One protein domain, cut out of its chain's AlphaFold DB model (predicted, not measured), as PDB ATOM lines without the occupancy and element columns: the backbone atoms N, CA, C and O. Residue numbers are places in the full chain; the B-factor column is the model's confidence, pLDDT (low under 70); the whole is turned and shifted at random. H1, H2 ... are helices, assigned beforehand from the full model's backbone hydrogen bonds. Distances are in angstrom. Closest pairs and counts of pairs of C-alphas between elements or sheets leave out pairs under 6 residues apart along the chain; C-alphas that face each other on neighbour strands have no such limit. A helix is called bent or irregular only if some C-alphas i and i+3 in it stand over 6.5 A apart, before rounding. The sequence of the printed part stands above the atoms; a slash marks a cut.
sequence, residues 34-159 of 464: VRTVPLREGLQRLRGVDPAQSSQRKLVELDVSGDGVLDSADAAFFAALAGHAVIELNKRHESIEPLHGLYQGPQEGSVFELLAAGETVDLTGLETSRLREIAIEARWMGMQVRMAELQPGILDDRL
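AT A GLANCE: This is residues 34 to 159 of the 464 residues of an uncharacterized protein of Deltaproteobacteria bacterium RIFOXYB12_FULL_58_9 (UniProt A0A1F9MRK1). Two long helices, H3 and H5, pack side by side and run opposite ways, forming the long part of the model, while three short helices, H4, H2 and H1, lie to one side of this pair. H4 meets H5 nearly at a right angle, H1 lies farther out, and a long loop of residues 92 to 110 joins H3 to H4. The printed part has 126 residues, with five named helices in the order H1, H2, H3, H4, H5 and no named strand; the class is all helix, with 65 residues in the helices. It is compact, with a radius of gyration of the C-alphas of 14.8 A, and elongated, with spans of 43 by 28 by 28 A.

IN THESE COORDINATES: The longest helix by residues, H5, is residues 128 to 149, 31.9 A from C-alpha 128 at (59.733, 20.375, -33.685) to C-alpha 149 at (47.575, 28.020, -5.216). H3 is residues 72 to 91, 28.4 A from first to last C-alpha. H4 is residues 111 to 117, 10.1 A. H2 is residues 54 to 62, 13.0 A. H1 is residues 42 to 48, 12.7 A, with C-alpha 42 at (35.214, 24.521, -19.440); it is only just irregular, with C-alphas 42 and 45 6.55 A apart.

HOW THE PARTS SIT: H5 touches H3 at a shallow tilt of 22 degrees, opposite ways, with 41 pairs of C-alphas within 8 A; the closest are those of Ala 82 and Ala 135, 4.1 A apart. H5 touches H4 with residues 133 to 138 alone, about perpendicular at 88 degrees; their closest C-alphas, of Val 111 and Ile 134, are 5.9 A apart. H2 is close to but not clearly touching H5, the closest C-alphas being those of Leu 62 and Met 141, 6.9 A apart. H1 and H2 form a helical hairpin; they only just touch, with 3 pairs of C-alphas within 8 A, the closest those of Leu 46 and Val 60, 7.0 A apart, at a shallow tilt of 20 degrees. H1 and H4 also only just touch, with 3 pairs within 8 A, the closest C-alphas being those of Leu 43 and Ala 116, 6.4 A apart. H1 is apart from H3 and H5, and H3 is apart from H4. Every O i to N i+4 pair is within hydrogen-bond range in H3, H4 and H5; H2 has 4 of 5, and H1 has 0 of 3, with 1 of 4 O i to N i+3 pairs within range.

THE WHOLE: The two C-alphas farthest apart, those of His 93 and Gly 153, are 43.1 A apart. The printed part has no cut. The link from H3 to H4, 19 residues, is long, and the link from H1 to H2 is tight. The mean pLDDT of the printed part is 70.1, and it is under 70 in residues 34 to 61, 97 to 120 and 152 to 159.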
ATOM      1  N   VAL A  34      47.194   6.840 -24.575       42.47
ATOM      2  CA  VAL A  34      46.711   8.221 -24.685       42.47
ATOM      3  C   VAL A  34      47.509   8.948 -25.767       42.47
ATOM      4  O   VAL A  34      48.483   9.638 -25.491       42.47
ATOM      5  N   ARG A  35      47.107   8.757 -27.034       50.56
ATOM      6  CA  ARG A  35      47.590   9.561 -28.182       50.56
ATOM      7  C   ARG A  35      46.991  10.973 -28.211       50.56
ATOM      8  O   ARG A  35      47.335  11.771 -29.067       50.56
ATOM      9  N   THR A  36      46.057  11.243 -27.309       49.34
ATOM     10  CA  THR A  36      45.105  12.341 -27.405       49.34
ATOM     11  C   THR A  36      44.770  12.827 -25.996       49.34
ATOM     12  O   THR A  36      44.260  12.038 -25.200       49.34
ATOM     13  N   VAL A  37      45.040  14.092 -25.669       51.41
ATOM     14  CA  VAL A  37      44.691  14.677 -24.357       51.41
ATOM     15  C   VAL A  37      43.241  15.186 -24.410       51.41
ATOM     16  O   VAL A  37      42.957  16.050 -25.238       51.41
ATOM     17  N   PRO A  38      42.297  14.651 -23.610       50.12
ATOM     18  CA  PRO A  38      40.903  15.082 -23.659       50.12
ATOM     19  C   PRO A  38      40.706  16.430 -22.949       50.12
ATOM     20  O   PRO A  38      40.991  16.546 -21.761       50.12
ATOM     21  N   LEU A  39      40.159  17.417 -23.662       50.22
ATOM     22  CA  LEU A  39      39.689  18.695 -23.116       50.22
ATOM     23  C   LEU A  39      38.168  18.590 -22.879       50.22
ATOM     24  O   LEU A  39      37.428  18.237 -23.796       50.22
ATOM     25  N   ARG A  40      37.679  18.818 -21.651       50.44
ATOM     26  CA  ARG A  40      36.236  18.797 -21.316       50.44
ATOM     27  C   ARG A  40      35.700  20.206 -21.036       50.44
ATOM     28  O   ARG A  40      36.445  21.060 -20.590       50.44
ATOM     29  N   GLU A  41      34.400  20.375 -21.306       45.09
ATOM     30  CA  GLU A  41      33.375  21.401 -20.971       45.09
ATOM     31  C   GLU A  41      33.717  22.848 -20.515       45.09
ATOM     32  O   GLU A  41      32.881  23.722 -20.753       45.09
ATOM     33  N   GLY A  42      34.886  23.177 -19.955       44.09
ATOM     34  CA  GLY A  42      35.214  24.521 -19.440       44.09
ATOM     35  C   GLY A  42      35.205  25.645 -20.494       44.09
ATOM     36  O   GLY A  42      34.862  26.794 -20.211       44.09
ATOM     37  N   LEU A  43      35.466  25.307 -21.756       46.09
ATOM     38  CA  LEU A  43      35.771  26.276 -22.818       46.09
ATOM     39  C   LEU A  43      34.547  26.910 -23.496       46.09
ATOM     40  O   LEU A  43      34.689  27.899 -24.219       46.09
ATOM     41  N   GLN A  44      33.325  26.418 -23.243       46.50
ATOM     42  CA  GLN A  44      32.112  27.084 -23.754       46.50
ATOM     43  C   GLN A  44      31.939  28.508 -23.183       46.50
ATOM     44  O   GLN A  44      31.216  29.309 -23.776       46.50
ATOM     45  N   ARG A  45      32.641  28.854 -22.091       47.38
ATOM     46  CA  ARG A  45      32.621  30.185 -21.459       47.38
ATOM     47  C   ARG A  45      33.509  31.234 -22.150       47.38
ATOM     48  O   ARG A  45      33.209  32.418 -22.040       47.38
ATOM     49  N   LEU A  46      34.526  30.839 -22.930       42.50
ATOM     50  CA  LEU A  46      35.439  31.784 -23.607       42.50
ATOM     51  C   LEU A  46      34.776  32.597 -24.728       42.50
ATOM     52  O   LEU A  46      35.226  33.694 -25.047       42.50
ATOM     53  N   ARG A  47      33.686  32.096 -25.323       45.09
ATOM     54  CA  ARG A  47      33.018  32.745 -26.470       45.09
ATOM     55  C   ARG A  47      32.264  34.039 -26.121       45.09
ATOM     56  O   ARG A  47      31.698  34.649 -27.023       45.09
ATOM     57  N   GLY A  48      32.236  34.444 -24.849       43.75
ATOM     58  CA  GLY A  48      31.545  35.649 -24.371       43.75
ATOM     59  C   GLY A  48      32.424  36.678 -23.653       43.75
ATOM     60  O   GLY A  48      31.876  37.658 -23.159       43.75
ATOM     61  N   VAL A  49      33.742  36.467 -23.561       44.44
ATOM     62  CA  VAL A  49      34.654  37.392 -22.865       44.44
ATOM     63  C   VAL A  49      35.008  38.561 -23.791       44.44
ATOM     64  O   VAL A  49      35.410  38.346 -24.935       44.44
ATOM     65  N   ASP A  50      34.833  39.794 -23.307       42.22
ATOM     66  CA  ASP A  50      35.193  41.019 -24.030       42.22
ATOM     67  C   ASP A  50      36.715  41.049 -24.288       42.22
ATOM     68  O   ASP A  50      37.489  40.979 -23.328       42.22
ATOM     69  N   PRO A  51      37.177  41.178 -25.549       38.00
ATOM     70  CA  PRO A  51      38.599  41.277 -25.883       38.00
ATOM     71  C   PRO A  51      39.358  42.389 -25.143       38.00
ATOM     72  O   PRO A  51      40.581  42.310 -25.040       38.00
ATOM     73  N   ALA A  52      38.661  43.410 -24.633       37.50
ATOM     74  CA  ALA A  52      39.253  44.500 -23.862       37.50
ATOM     75  C   ALA A  52      39.605  44.130 -22.404       37.50
ATOM     76  O   ALA A  52      40.304  44.894 -21.741       37.50
ATOM     77  N   GLN A  53      39.162  42.976 -21.890       46.94
ATOM     78  CA  GLN A  53      39.441  42.518 -20.521       46.94
ATOM     79  C   GLN A  53      40.549  41.453 -20.515       46.94
ATOM     80  O   GLN A  53      40.306  40.250 -20.402       46.94
ATOM     81  N   SER A  54      41.796  41.903 -20.673       50.16
ATOM     82  CA  SER A  54      42.982  41.043 -20.836       50.16
ATOM     83  C   SER A  54      43.261  40.113 -19.644       50.16
ATOM     84  O   SER A  54      43.802  39.022 -19.828       50.16
ATOM     85  N   SER A  55      42.865  40.508 -18.434       45.34
ATOM     86  CA  SER A  55      43.039  39.755 -17.187       45.34
ATOM     87  C   SER A  55      42.060  38.584 -17.049       45.34
ATOM     88  O   SER A  55      42.480  37.465 -16.745       45.34
ATOM     89  N   GLN A  56      40.774  38.798 -17.353       48.16
ATOM     90  CA  GLN A  56      39.760  37.735 -17.362       48.16
ATOM     91  C   GLN A  56      40.062  36.674 -18.419       48.16
ATOM     92  O   GLN A  56      39.832  35.489 -18.186       48.16
ATOM     93  N   ARG A  57      40.639  37.075 -19.559       56.12
ATOM     94  CA  ARG A  57      41.063  36.140 -20.604       56.12
ATOM     95  C   ARG A  57      42.103  35.141 -20.081       56.12
ATOM     96  O   ARG A  57      41.917  33.944 -20.261       56.12
ATOM     97  N   LYS A  58      43.121  35.609 -19.350       58.22
ATOM     98  CA  LYS A  58      44.181  34.743 -18.799       58.22
ATOM     99  C   LYS A  58      43.695  33.786 -17.707       58.22
ATOM    100  O   LYS A  58      44.170  32.661 -17.637       58.22
ATOM    101  N   LEU A  59      42.746  34.208 -16.870       54.56
ATOM    102  CA  LEU A  59      42.113  33.335 -15.867       54.56
ATOM    103  C   LEU A  59      41.406  32.146 -16.507       54.56
ATOM    104  O   LEU A  59      41.618  31.007 -16.105       54.56
ATOM    105  N   VAL A  60      40.593  32.422 -17.527       60.19
ATOM    106  CA  VAL A  60      39.852  31.380 -18.244       60.19
ATOM    107  C   VAL A  60      40.794  30.494 -19.069       60.19
ATOM    108  O   VAL A  60      40.479  29.340 -19.337       60.19
ATOM    109  N   GLU A  61      41.962  31.004 -19.459       67.75
ATOM    110  CA  GLU A  61      42.990  30.209 -20.133       67.75
ATOM    111  C   GLU A  61      43.730  29.236 -19.194       67.75
ATOM    112  O   GLU A  61      44.212  28.205 -19.665       67.75
ATOM    113  N   LEU A  62      43.826  29.541 -17.894       74.81
ATOM    114  CA  LEU A  62      44.521  28.698 -16.913       74.81
ATOM    115  C   LEU A  62      43.602  27.708 -16.181       74.81
ATOM    116  O   LEU A  62      44.078  26.637 -15.812       74.81
ATOM    117  N   ASP A  63      42.319  28.031 -15.999       80.12
ATOM    118  CA  ASP A  63      41.300  27.120 -15.450       80.12
ATOM    119  C   ASP A  63      40.836  26.135 -16.536       80.12
ATOM    120  O   ASP A  63      39.772  26.262 -17.152       80.12
ATOM    121  N   VAL A  64      41.692  25.158 -16.824       80.88
ATOM    122  CA  VAL A  64      41.432  24.116 -17.826       80.88
ATOM    123  C   VAL A  64      40.417  23.085 -17.331       80.88
ATOM    124  O   VAL A  64      39.826  22.369 -18.146       80.88
ATOM    125  N   SER A  65      40.190  23.006 -16.017       80.50
ATOM    126  CA  SER A  65      39.139  22.194 -15.407       80.50
ATOM    127  C   SER A  65      37.734  22.783 -15.643       80.50
ATOM    128  O   SER A  65      36.760  22.035 -15.795       80.50
ATOM    129  N   GLY A  66      37.638  24.112 -15.750       81.12
ATOM    130  CA  GLY A  66      36.405  24.874 -15.928       81.12
ATOM    131  C   GLY A  66      35.576  25.040 -14.651       81.12
ATOM    132  O   GLY A  66      34.383  25.382 -14.736       81.12
ATOM    133  N   ASP A  67      36.153  24.758 -13.482       81.00
ATOM    134  CA  ASP A  67      35.462  24.797 -12.193       81.00
ATOM    135  C   ASP A  67      35.474  26.186 -11.524       81.00
ATOM    136  O   ASP A  67      34.728  26.423 -10.567       81.00
ATOM    137  N   GLY A  68      36.197  27.141 -12.112       81.50
ATOM    138  CA  GLY A  68      36.344  28.513 -11.641       81.50
ATOM    139  C   GLY A  68      37.452  28.703 -10.607       81.50
ATOM    140  O   GLY A  68      37.512  29.777 -10.003       81.50
ATOM    141  N   VAL A  69      38.294  27.695 -10.368       82.62
ATOM    142  CA  VAL A  69      39.369  27.714  -9.375       82.62
ATOM    143  C   VAL A  69      40.658  27.216 -10.019       82.62
ATOM    144  O   VAL A  69      40.698  26.133 -10.572       82.62
ATOM    145  N   LEU A  70      41.739  27.991  -9.896       82.75
ATOM    146  CA  LEU A  70      43.067  27.518 -10.289       82.75
ATOM    147  C   LEU A  70      43.603  26.560  -9.231       82.75
ATOM    148  O   LEU A  70      43.848  26.977  -8.093       82.75
ATOM    149  N   ASP A  71      43.781  25.294  -9.599       86.69
ATOM    150  CA  ASP A  71      44.170  24.261  -8.648       86.69
ATOM    151  C   ASP A  71      45.140  23.200  -9.200       86.69
ATOM    152  O   ASP A  71      45.648  23.241 -10.328       86.69
ATOM    153  N   SER A  72      45.406  22.197  -8.359       87.81
ATOM    154  CA  SER A  72      46.382  21.153  -8.663       87.81
ATOM    155  C   SER A  72      46.009  20.300  -9.880       87.81
ATOM    156  O   SER A  72      46.897  19.674 -10.469       87.81
ATOM    157  N   ALA A  73      44.729  20.255 -10.265       87.12
ATOM    158  CA  ALA A  73      44.268  19.576 -11.465       87.12
ATOM    159  C   ALA A  73      44.674  20.356 -12.721       87.12
ATOM    160  O   ALA A  73      45.195  19.741 -13.659       87.12
ATOM    161  N   ASP A  74      44.546  21.685 -12.717       87.31
ATOM    162  CA  ASP A  74      45.012  22.532 -13.820       87.31
ATOM    163  C   ASP A  74      46.535  22.446 -13.968       87.31
ATOM    164  O   ASP A  74      47.069  22.188 -15.052       87.31
ATOM    165  N   ALA A  75      47.261  22.550 -12.849       87.75
ATOM    166  CA  ALA A  75      48.713  22.408 -12.842       87.75
ATOM    167  C   ALA A  75      49.158  21.029 -13.362       87.75
ATOM    168  O   ALA A  75      50.154  20.919 -14.086       87.75
ATOM    169  N   ALA A  76      48.433  19.962 -13.003       88.56
ATOM    170  CA  ALA A  76      48.708  18.608 -13.473       88.56
ATOM    171  C   ALA A  76      48.435  18.441 -14.974       88.56
ATOM    172  O   ALA A  76      49.211  17.763 -15.651       88.56
ATOM    173  N   PHE A  77      47.383  19.074 -15.502       89.31
ATOM    174  CA  PHE A  77      47.102  19.093 -16.936       89.31
ATOM    175  C   PHE A  77      48.263  19.721 -17.712       89.31
ATOM    176  O   PHE A  77      48.808  19.102 -18.630       89.31
ATOM    177  N   PHE A  78      48.699  20.914 -17.307       89.94
ATOM    178  CA  PHE A  78      49.795  21.621 -17.963       89.94
ATOM    179  C   PHE A  78      51.122  20.862 -17.868       89.94
ATOM    180  O   PHE A  78      51.846  20.739 -18.859       89.94
ATOM    181  N   ALA A  79      51.416  20.273 -16.707       89.25
ATOM    182  CA  ALA A  79      52.588  19.422 -16.531       89.25
ATOM    183  C   ALA A  79      52.547  18.182 -17.443       89.25
ATOM    184  O   ALA A  79      53.571  17.806 -18.021       89.25
ATOM    185  N   ALA A  80      51.376  17.559 -17.607       88.31
ATOM    186  CA  ALA A  80      51.197  16.434 -18.519       88.31
ATOM    187  C   ALA A  80      51.392  16.864 -19.981       88.31
ATOM    188  O   ALA A  80      52.140  16.212 -20.709       88.31
ATOM    189  N   LEU A  81      50.792  17.982 -20.398       89.06
ATOM    190  CA  LEU A  81      50.949  18.527 -21.748       89.06
ATOM    191  C   LEU A  81      52.422  18.820 -22.067       89.06
ATOM    192  O   LEU A  81      52.928  18.376 -23.101       89.06
ATOM    193  N   ALA A  82      53.129  19.484 -21.147       89.06
ATOM    194  CA  ALA A  82      54.558  19.740 -21.278       89.06
ATOM    195  C   ALA A  82      55.349  18.429 -21.403       89.06
ATOM    196  O   ALA A  82      56.114  18.255 -22.350       89.06
ATOM    197  N   GLY A  83      55.120  17.473 -20.494       89.44
ATOM    198  CA  GLY A  83      55.799  16.176 -20.483       89.44
ATOM    199  C   GLY A  83      55.590  15.362 -21.764       89.44
ATOM    200  O   GLY A  83      56.535  14.761 -22.275       89.44
ATOM    201  N   HIS A  84      54.385  15.379 -22.332       89.69
ATOM    202  CA  HIS A  84      54.108  14.728 -23.611       89.69
ATOM    203  C   HIS A  84      54.865  15.389 -24.773       89.69
ATOM    204  O   HIS A  84      55.456  14.681 -25.589       89.69
ATOM    205  N   ALA A  85      54.923  16.723 -24.823       87.88
ATOM    206  CA  ALA A  85      55.708  17.431 -25.833       87.88
ATOM    207  C   ALA A  85      57.213  17.110 -25.727       87.88
ATOM    208  O   ALA A  85      57.861  16.845 -26.741       87.88
ATOM    209  N   VAL A  86      57.756  17.022 -24.504       88.50
ATOM    210  CA  VAL A  86      59.141  16.574 -24.246       88.50
ATOM    211  C   VAL A  86      59.396  15.166 -24.784       88.50
ATOM    212  O   VAL A  86      60.430  14.909 -25.400       88.50
ATOM    213  N   ILE A  87      58.467  14.234 -24.556       90.00
ATOM    214  CA  ILE A  87      58.591  12.853 -25.035       90.00
ATOM    215  C   ILE A  87      58.670  12.816 -26.567       90.00
ATOM    216  O   ILE A  87      59.501  12.085 -27.110       90.00
ATOM    217  N   GLU A  88      57.855  13.608 -27.267       90.38
ATOM    218  CA  GLU A  88      57.899  13.687 -28.732       90.38
ATOM    219  C   GLU A  88      59.194  14.320 -29.255       90.38
ATOM    220  O   GLU A  88      59.760  13.823 -30.229       90.38
ATOM    221  N   LEU A  89      59.724  15.347 -28.583       88.69
ATOM    222  CA  LEU A  89      61.039  15.914 -28.911       88.69
ATOM    223  C   LEU A  89      62.161  14.881 -28.732       88.69
ATOM    224  O   LEU A  89      62.977  14.680 -29.631       88.69
ATOM    225  N   ASN A  90      62.147  14.140 -27.623       89.50
ATOM    226  CA  ASN A  90      63.149  13.111 -27.346       89.50
ATOM    227  C   ASN A  90      63.134  11.978 -28.383       89.50
ATOM    228  O   ASN A  90      64.197  11.494 -28.772       89.50
ATOM    229  N   LYS A  91      61.955  11.579 -28.884       91.44
ATOM    230  CA  LYS A  91      61.837  10.604 -29.991       91.44
ATOM    231  C   LYS A  91      62.516  11.082 -31.277       91.44
ATOM    232  O   LYS A  91      62.888  10.253 -32.104       91.44
ATOM    233  N   ARG A  92      62.672  12.398 -31.442       90.44
ATOM    234  CA  ARG A  92      63.321  13.047 -32.590       90.44
ATOM    235  C   ARG A  92      64.792  13.384 -32.335       90.44
ATOM    236  O   ARG A  92      65.430  13.931 -33.224       90.44
ATOM    237  N   HIS A  93      65.333  13.039 -31.164       89.38
ATOM    238  CA  HIS A  93      66.664  13.459 -30.707       89.38
ATOM    239  C   HIS A  93      66.826  14.985 -30.611       89.38
ATOM    240  O   HIS A  93      67.915  15.518 -30.802       89.38
ATOM    241  N   GLU A  94      65.735  15.680 -30.296       86.81
ATOM    242  CA  GLU A  94      65.685  17.133 -30.173       86.81
ATOM    243  C   GLU A  94      65.639  17.532 -28.692       86.81
ATOM    244  O   GLU A  94      64.915  16.920 -27.906       86.81
ATOM    245  N   SER A  95      66.391  18.565 -28.298       80.75
ATOM    246  CA  SER A  95      66.345  19.111 -26.933       80.75
ATOM    247  C   SER A  95      65.317  20.241 -26.799       80.75
ATOM    248  O   SER A  95      64.947  20.893 -27.782       80.75
ATOM    249  N   ILE A  96      64.868  20.477 -25.562       75.19
ATOM    250  CA  ILE A  96      64.084  21.666 -25.165       75.19
ATOM    251  C   ILE A  96      65.006  22.848 -24.857       75.19
ATOM    252  O   ILE A  96      64.531  23.975 -24.767       75.19
ATOM    253  N   GLU A  97      66.305  22.588 -24.663       65.94
ATOM    254  CA  GLU A  97      67.277  23.623 -24.322       65.94
ATOM    255  C   GLU A  97      67.162  24.812 -25.276       65.94
ATOM    256  O   GLU A  97      66.874  24.617 -26.464       65.94
ATOM    257  N   PRO A  98      67.342  26.038 -24.756       52.78
ATOM    258  CA  PRO A  98      67.056  27.244 -25.502       52.78
ATOM    259  C   PRO A  98      67.922  27.283 -26.759       52.78
ATOM    260  O   PRO A  98      69.116  27.575 -26.725       52.78
ATOM    261  N   LEU A  99      67.294  27.006 -27.901       52.69
ATOM    262  CA  LEU A  99      67.767  27.509 -29.175       52.69
ATOM    263  C   LEU A  99      67.557  29.011 -29.096       52.69
ATOM    264  O   LEU A  99      66.458  29.516 -29.344       52.69
ATOM    265  N   HIS A 100      68.615  29.709 -28.696       54.66
ATOM    266  CA  HIS A 100      68.753  31.116 -28.992       54.66
ATOM    267  C   HIS A 100      68.232  31.366 -30.432       54.66
ATOM    268  O   HIS A 100      68.518  30.590 -31.348       54.66
ATOM    269  N   GLY A 101      67.342  32.353 -30.587       52.44
ATOM    270  CA  GLY A 101      66.896  32.837 -31.900       52.44
ATOM    271  C   GLY A 101      65.573  32.320 -32.480       52.44
ATOM    272  O   GLY A 101      65.164  32.846 -33.514       52.44
ATOM    273  N   LEU A 102      64.854  31.362 -31.873       50.53
ATOM    274  CA  LEU A 102      63.645  30.791 -32.516       50.53
ATOM    275  C   LEU A 102      62.308  31.016 -31.804       50.53
ATOM    276  O   LEU A 102      61.264  30.798 -32.416       50.53
ATOM    277  N   TYR A 103      62.303  31.465 -30.553       54.41
ATOM    278  CA  TYR A 103      61.052  31.699 -29.836       54.41
ATOM    279  C   TYR A 103      60.747  33.184 -29.737       54.41
ATOM    280  O   TYR A 103      61.418  33.925 -29.025       54.41
ATOM    281  N   GLN A 104      59.726  33.611 -30.472       57.66
ATOM    282  CA  GLN A 104      59.253  34.996 -30.498       57.66
ATOM    283  C   GLN A 104      58.145  35.255 -29.466       57.66
ATOM    284  O   GLN A 104      57.420  36.239 -29.573       57.66
ATOM    285  N   GLY A 105      58.007  34.374 -28.470       56.19
ATOM    286  CA  GLY A 105      56.838  34.348 -27.601       56.19
ATOM    287  C   GLY A 105      55.653  33.621 -28.252       56.19
ATOM    288  O   GLY A 105      55.795  33.050 -29.340       56.19
ATOM    289  N   PRO A 106      54.486  33.627 -27.590       51.25
ATOM    290  CA  PRO A 106      53.292  32.987 -28.107       51.25
ATOM    291  C   PRO A 106      52.851  33.737 -29.362       51.25
ATOM    292  O   PRO A 106      52.505  34.916 -29.298       51.25
ATOM    293  N   GLN A 107      52.863  33.061 -30.510       52.38
ATOM    294  CA  GLN A 107      52.193  33.596 -31.694       52.38
ATOM    295  C   GLN A 107      50.674  33.434 -31.530       52.38
ATOM    296  O   GLN A 107      50.213  32.587 -30.752       52.38
ATOM    297  N   GLU A 108      49.885  34.259 -32.229       41.12
ATOM    298  CA  GLU A 108      48.459  33.972 -32.412       41.12
ATOM    299  C   GLU A 108      48.347  32.539 -32.941       41.12
ATOM    300  O   GLU A 108      48.934  32.190 -33.964       41.12
ATOM    301  N   GLY A 109      47.705  31.695 -32.139       47.47
ATOM    302  CA  GLY A 109      47.648  30.258 -32.346       47.47
ATOM    303  C   GLY A 109      48.624  29.387 -31.570       47.47
ATOM    304  O   GLY A 109      48.915  28.272 -31.978       47.47
ATOM    305  N   SER A 110      49.116  29.860 -30.426       62.69
ATOM    306  CA  SER A 110      49.878  29.152 -29.371       62.69
ATOM    307  C   SER A 110      49.069  28.059 -28.642       62.69
ATOM    308  O   SER A 110      47.979  27.705 -29.084       62.69
ATOM    309  N   VAL A 111      49.595  27.449 -27.565       62.28
ATOM    310  CA  VAL A 111      48.887  26.458 -26.707       62.28
ATOM    311  C   VAL A 111      47.422  26.844 -26.447       62.28
ATOM    312  O   VAL A 111      46.556  25.979 -26.386       62.28
ATOM    313  N   PHE A 112      47.117  28.135 -26.391       63.56
ATOM    314  CA  PHE A 112      45.766  28.664 -26.269       63.56
ATOM    315  C   PHE A 112      44.807  28.287 -27.405       63.56
ATOM    316  O   PHE A 112      43.629  28.116 -27.133       63.56
ATOM    317  N   GLU A 113      45.254  28.108 -28.652       65.31
ATOM    318  CA  GLU A 113      44.405  27.581 -29.736       65.31
ATOM    319  C   GLU A 113      44.060  26.111 -29.509       65.31
ATOM    320  O   GLU A 113      42.922  25.693 -29.721       65.31
ATOM    321  N   LEU A 114      45.040  25.340 -29.032       64.75
ATOM    322  CA  LEU A 114      44.849  23.940 -28.671       64.75
ATOM    323  C   LEU A 114      43.835  23.807 -27.531       64.75
ATOM    324  O   LEU A 114      42.953  22.955 -27.592       64.75
ATOM    325  N   LEU A 115      43.932  24.687 -26.531       65.50
ATOM    326  CA  LEU A 115      42.950  24.798 -25.458       65.50
ATOM    327  C   LEU A 115      41.594  25.254 -26.012       65.50
ATOM    328  O   LEU A 115      40.602  24.567 -25.820       65.50
ATOM    329  N   ALA A 116      41.536  26.350 -26.772       60.56
ATOM    330  CA  ALA A 116      40.301  26.943 -27.292       60.56
ATOM    331  C   ALA A 116      39.508  26.027 -28.237       60.56
ATOM    332  O   ALA A 116      38.280  26.135 -28.302       60.56
ATOM    333  N   ALA A 117      40.179  25.122 -28.957       61.03
ATOM    334  CA  ALA A 117      39.522  24.174 -29.850       61.03
ATOM    335  C   ALA A 117      38.671  23.140 -29.092       61.03
ATOM    336  O   ALA A 117      37.715  22.616 -29.661       61.03
ATOM    337  N   GLY A 118      38.980  22.840 -27.821       60.38
ATOM    338  CA  GLY A 118      38.296  21.783 -27.061       60.38
ATOM    339  C   GLY A 118      38.416  20.392 -27.702       60.38
ATOM    340  O   GLY A 118      37.681  19.474 -27.341       60.38
ATOM    341  N   GLU A 119      39.322  20.238 -28.670       59.31
ATOM    342  CA  GLU A 119      39.561  19.012 -29.419       59.31
ATOM    343  C   GLU A 119      40.774  18.277 -28.854       59.31
ATOM    344  O   GLU A 119      41.732  18.867 -28.360       59.31
ATOM    345  N   THR A 120      40.754  16.951 -28.949       66.88
ATOM    346  CA  THR A 120      41.934  16.138 -28.664       66.88
ATOM    347  C   THR A 120      43.075  16.498 -29.605       66.88
ATOM    348  O   THR A 120      42.980  16.288 -30.811       66.88
ATOM    349  N   VAL A 121      44.174  16.984 -29.034       70.12
ATOM    350  CA  VAL A 121      45.362  17.383 -29.788       70.12
ATOM    351  C   VAL A 121      46.275  16.184 -30.005       70.12
ATOM    352  O   VAL A 121      46.712  15.549 -29.042       70.12
ATOM    353  N   ASP A 122      46.595  15.897 -31.265       81.62
ATOM    354  CA  ASP A 122      47.650  14.953 -31.629       81.62
ATOM    355  C   ASP A 122      48.993  15.690 -31.746       81.62
ATOM    356  O   ASP A 122      49.260  16.391 -32.723       81.62
ATOM    357  N   LEU A 123      49.856  15.523 -30.741       84.81
ATOM    358  CA  LEU A 123      51.192  16.127 -30.738       84.81
ATOM    359  C   LEU A 123      52.155  15.449 -31.728       84.81
ATOM    360  O   LEU A 123      53.166  16.042 -32.099       84.81
ATOM    361  N   THR A 124      51.872  14.221 -32.178       85.50
ATOM    362  CA  THR A 124      52.821  13.443 -32.991       85.50
ATOM    363  C   THR A 124      53.043  14.045 -34.378       85.50
ATOM    364  O   THR A 124      54.140  13.926 -34.927       85.50
ATOM    365  N   GLY A 125      52.034  14.740 -34.914       83.94
ATOM    366  CA  GLY A 125      52.078  15.412 -36.214       83.94
ATOM    367  C   GLY A 125      52.636  16.837 -36.190       83.94
ATOM    368  O   GLY A 125      52.726  17.455 -37.246       83.94
ATOM    369  N   LEU A 126      52.992  17.380 -35.021       85.88
ATOM    370  CA  LEU A 126      53.466  18.762 -34.909       85.88
ATOM    371  C   LEU A 126      54.944  18.896 -35.280       85.88
ATOM    372  O   LEU A 126      55.749  17.999 -35.034       85.88
ATOM    373  N   GLU A 127      55.323  20.049 -35.825       89.31
ATOM    374  CA  GLU A 127      56.722  20.396 -36.093       89.31
ATOM    375  C   GLU A 127      57.532  20.545 -34.793       89.31
ATOM    376  O   GLU A 127      56.998  20.863 -33.729       89.31
ATOM    377  N   THR A 128      58.849  20.334 -34.865       87.69
ATOM    378  CA  THR A 128      59.733  20.375 -33.685       87.69
ATOM    379  C   THR A 128      59.704  21.734 -32.976       87.69
ATOM    380  O   THR A 128      59.656  21.788 -31.748       87.69
ATOM    381  N   SER A 129      59.692  22.842 -33.725       84.12
ATOM    382  CA  SER A 129      59.566  24.195 -33.159       84.12
ATOM    383  C   SER A 129      58.278  24.352 -32.354       84.12
ATOM    384  O   SER A 129      58.296  24.896 -31.251       84.12
ATOM    385  N   ARG A 130      57.178  23.795 -32.868       84.62
ATOM    386  CA  ARG A 130      55.873  23.856 -32.222       84.62
ATOM    387  C   ARG A 130      55.810  23.015 -30.949       84.62
ATOM    388  O   ARG A 130      55.264  23.459 -29.945       84.62
ATOM    389  N   LEU A 131      56.391  21.817 -30.965       86.19
ATOM    390  CA  LEU A 131      56.498  20.979 -29.768       86.19
ATOM    391  C   LEU A 131      57.310  21.662 -28.662       86.19
ATOM    392  O   LEU A 131      56.931  21.579 -27.496       86.19
ATOM    393  N   ARG A 132      58.394  22.363 -29.014       87.75
ATOM    394  CA  ARG A 132      59.181  23.150 -28.050       87.75
ATOM    395  C   ARG A 132      58.353  24.259 -27.419       87.75
ATOM    396  O   ARG A 132      58.326  24.351 -26.198       87.75
ATOM    397  N   GLU A 133      57.664  25.054 -28.233       85.56
ATOM    398  CA  GLU A 133      56.766  26.108 -27.748       85.56
ATOM    399  C   GLU A 133      55.729  25.544 -26.768       85.56
ATOM    400  O   GLU A 133      55.595  26.062 -25.663       85.56
ATOM    401  N   ILE A 134      55.065  24.435 -27.119       86.62
ATOM    402  CA  ILE A 134      54.093  23.778 -26.234       86.62
ATOM    403  C   ILE A 134      54.750  23.326 -24.928       86.62
ATOM    404  O   ILE A 134      54.191  23.557 -23.859       86.62
ATOM    405  N   ALA A 135      55.930  22.705 -24.992       88.88
ATOM    406  CA  ALA A 135      56.643  22.254 -23.801       88.88
ATOM    407  C   ALA A 135      56.987  23.419 -22.858       88.88
ATOM    408  O   ALA A 135      56.801  23.301 -21.647       88.88
ATOM    409  N   ILE A 136      57.465  24.537 -23.412       88.75
ATOM    410  CA  ILE A 136      57.853  25.737 -22.661       88.75
ATOM    411  C   ILE A 136      56.623  26.408 -22.047       88.75
ATOM    412  O   ILE A 136      56.585  26.605 -20.834       88.75
ATOM    413  N   GLU A 137      55.610  26.715 -22.858       87.06
ATOM    414  CA  GLU A 137      54.431  27.460 -22.410       87.06
ATOM    415  C   GLU A 137      53.574  26.640 -21.447       87.06
ATOM    416  O   GLU A 137      53.182  27.152 -20.404       87.06
ATOM    417  N   ALA A 138      53.354  25.347 -21.713       88.06
ATOM    418  CA  ALA A 138      52.614  24.500 -20.782       88.06
ATOM    419  C   ALA A 138      53.363  24.349 -19.449       88.06
ATOM    420  O   ALA A 138      52.753  24.455 -18.388       88.06
ATOM    421  N   ARG A 139      54.697  24.186 -19.459       91.50
ATOM    422  CA  ARG A 139      55.487  24.208 -18.215       91.50
ATOM    423  C   ARG A 139      55.286  25.529 -17.470       91.50
ATOM    424  O   ARG A 139      55.067  25.509 -16.261       91.50
ATOM    425  N   TRP A 140      55.367  26.649 -18.186       89.25
ATOM    426  CA  TRP A 140      55.229  27.988 -17.621       89.25
ATOM    427  C   TRP A 140      53.865  28.189 -16.955       89.25
ATOM    428  O   TRP A 140      53.802  28.544 -15.779       89.25
ATOM    429  N   MET A 141      52.783  27.857 -17.662       86.56
ATOM    430  CA  MET A 141      51.405  27.927 -17.168       86.56
ATOM    431  C   MET A 141      51.188  27.038 -15.943       86.56
ATOM    432  O   MET A 141      50.650  27.490 -14.937       86.56
ATOM    433  N   GLY A 142      51.675  25.794 -15.974       88.38
ATOM    434  CA  GLY A 142      51.561  24.887 -14.831       88.38
ATOM    435  C   GLY A 142      52.264  25.412 -13.574       88.38
ATOM    436  O   GLY A 142      51.788  25.187 -12.462       88.38
ATOM    437  N   MET A 143      53.377  26.138 -13.729       90.00
ATOM    438  CA  MET A 143      54.043  26.806 -12.605       90.00
ATOM    439  C   MET A 143      53.285  28.049 -12.131       90.00
ATOM    440  O   MET A 143      53.221  28.278 -10.925       90.00
ATOM    441  N   GLN A 144      52.667  28.813 -13.037       84.69
ATOM    442  CA  GLN A 144      51.807  29.942 -12.666       84.69
ATOM    443  C   GLN A 144      50.601  29.488 -11.833       84.69
ATOM    444  O   GLN A 144      50.322  30.093 -10.802       84.69
ATOM    445  N   VAL A 145      49.949  28.381 -12.209       86.56
ATOM    446  CA  VAL A 145      48.856  27.792 -11.414       86.56
ATOM    447  C   VAL A 145      49.338  27.425 -10.008       86.56
ATOM    448  O   VAL A 145      48.737  27.844  -9.021       86.56
ATOM    449  N   ARG A 146      50.477  26.729  -9.888       88.56
ATOM    450  CA  ARG A 146      51.055  26.377  -8.574       88.56
ATOM    451  C   ARG A 146      51.374  27.596  -7.715       88.56
ATOM    452  O   ARG A 146      51.278  27.527  -6.495       88.56
ATOM    453  N   MET A 147      51.793  28.697  -8.331       84.44
ATOM    454  CA  MET A 147      52.028  29.949  -7.615       84.44
ATOM    455  C   MET A 147      50.721  30.584  -7.141       84.44
ATOM    456  O   MET A 147      50.672  31.065  -6.012       84.44
ATOM    457  N   ALA A 148      49.663  30.540  -7.953       81.75
ATOM    458  CA  ALA A 148      48.338  31.015  -7.560       81.75
ATOM    459  C   ALA A 148      47.761  30.206  -6.379       81.75
ATOM    460  O   ALA A 148      47.190  30.788  -5.456       81.75
ATOM    461  N   GLU A 149      47.987  28.886  -6.337       84.12
ATOM    462  CA  GLU A 149      47.575  28.020  -5.216       84.12
ATOM    463  C   GLU A 149      48.184  28.427  -3.866       84.12
ATOM    464  O   GLU A 149      47.576  28.198  -2.817       84.12
ATOM    465  N   LEU A 150      49.381  29.026  -3.864       81.62
ATOM    466  CA  LEU A 150      50.034  29.480  -2.632       81.62
ATOM    467  C   LEU A 150      49.297  30.652  -1.974       81.62
ATOM    468  O   LEU A 150      49.569  30.959  -0.812       81.62
ATOM    469  N   GLN A 151      48.362  31.294  -2.682       73.56
ATOM    470  CA  GLN A 151      47.600  32.434  -2.186       73.56
ATOM    471  C   GLN A 151      46.116  32.380  -2.561       73.56
ATOM    472  O   GLN A 151      45.625  33.166  -3.381       73.56
ATOM    473  N   PRO A 152      45.356  31.491  -1.906       64.44
ATOM    474  CA  PRO A 152      43.923  31.395  -2.127       64.44
ATOM    475  C   PRO A 152      43.232  32.715  -1.749       64.44
ATOM    476  O   PRO A 152      43.279  33.148  -0.598       64.44
ATOM    477  N   GLY A 153      42.574  33.349  -2.725       57.94
ATOM    478  CA  GLY A 153      41.769  34.561  -2.527       57.94
ATOM    479  C   GLY A 153      42.246  35.812  -3.270       57.94
ATOM    480  O   GLY A 153      41.487  36.776  -3.333       57.94
ATOM    481  N   ILE A 154      43.437  35.799  -3.882       55.44
ATOM    482  CA  ILE A 154      43.906  36.865  -4.788       55.44
ATOM    483  C   ILE A 154      43.733  36.391  -6.238       55.44
ATOM    484  O   ILE A 154      44.688  36.159  -6.966       55.44
ATOM    485  N   LEU A 155      42.475  36.221  -6.648       51.72
ATOM    486  CA  LEU A 155      42.082  36.084  -8.058       51.72
ATOM    487  C   LEU A 155      41.563  37.444  -8.567       51.72
ATOM    488  O   LEU A 155      40.510  37.525  -9.190       51.72
ATOM    489  N   ASP A 156      42.250  38.529  -8.200       52.59
ATOM    490  CA  ASP A 156      42.053  39.850  -8.812       52.59
ATOM    491  C   ASP A 156      42.841  39.904 -10.132       52.59
ATOM    492  O   ASP A 156      43.772  39.123 -10.319       52.59
ATOM    493  N   ASP A 157      42.527  40.852 -11.014       51.06
ATOM    494  CA  ASP A 157      43.074  41.088 -12.360       51.06
ATOM    495  C   ASP A 157      44.622  41.151 -12.453       51.06
ATOM    496  O   ASP A 157      45.195  41.239 -13.541       51.06
ATOM    497  N   ARG A 158      45.319  41.058 -11.316       51.25
ATOM    498  CA  ARG A 158      46.774  41.084 -11.117       51.25
ATOM    499  C   ARG A 158      47.411  39.694 -10.985       51.25
ATOM    500  O   ARG A 158      48.473  39.567 -10.381       51.25
ATOM    501  N   LEU A 159      46.798  38.652 -11.548       47.59
ATOM    502  CA  LEU A 159      47.185  37.231 -11.413       47.59
ATOM    503  C   LEU A 159      48.646  36.845 -11.698       47.59
ATOM    504  O   LEU A 159      49.029  35.699 -11.489       47.59
TER     505      LEU A 159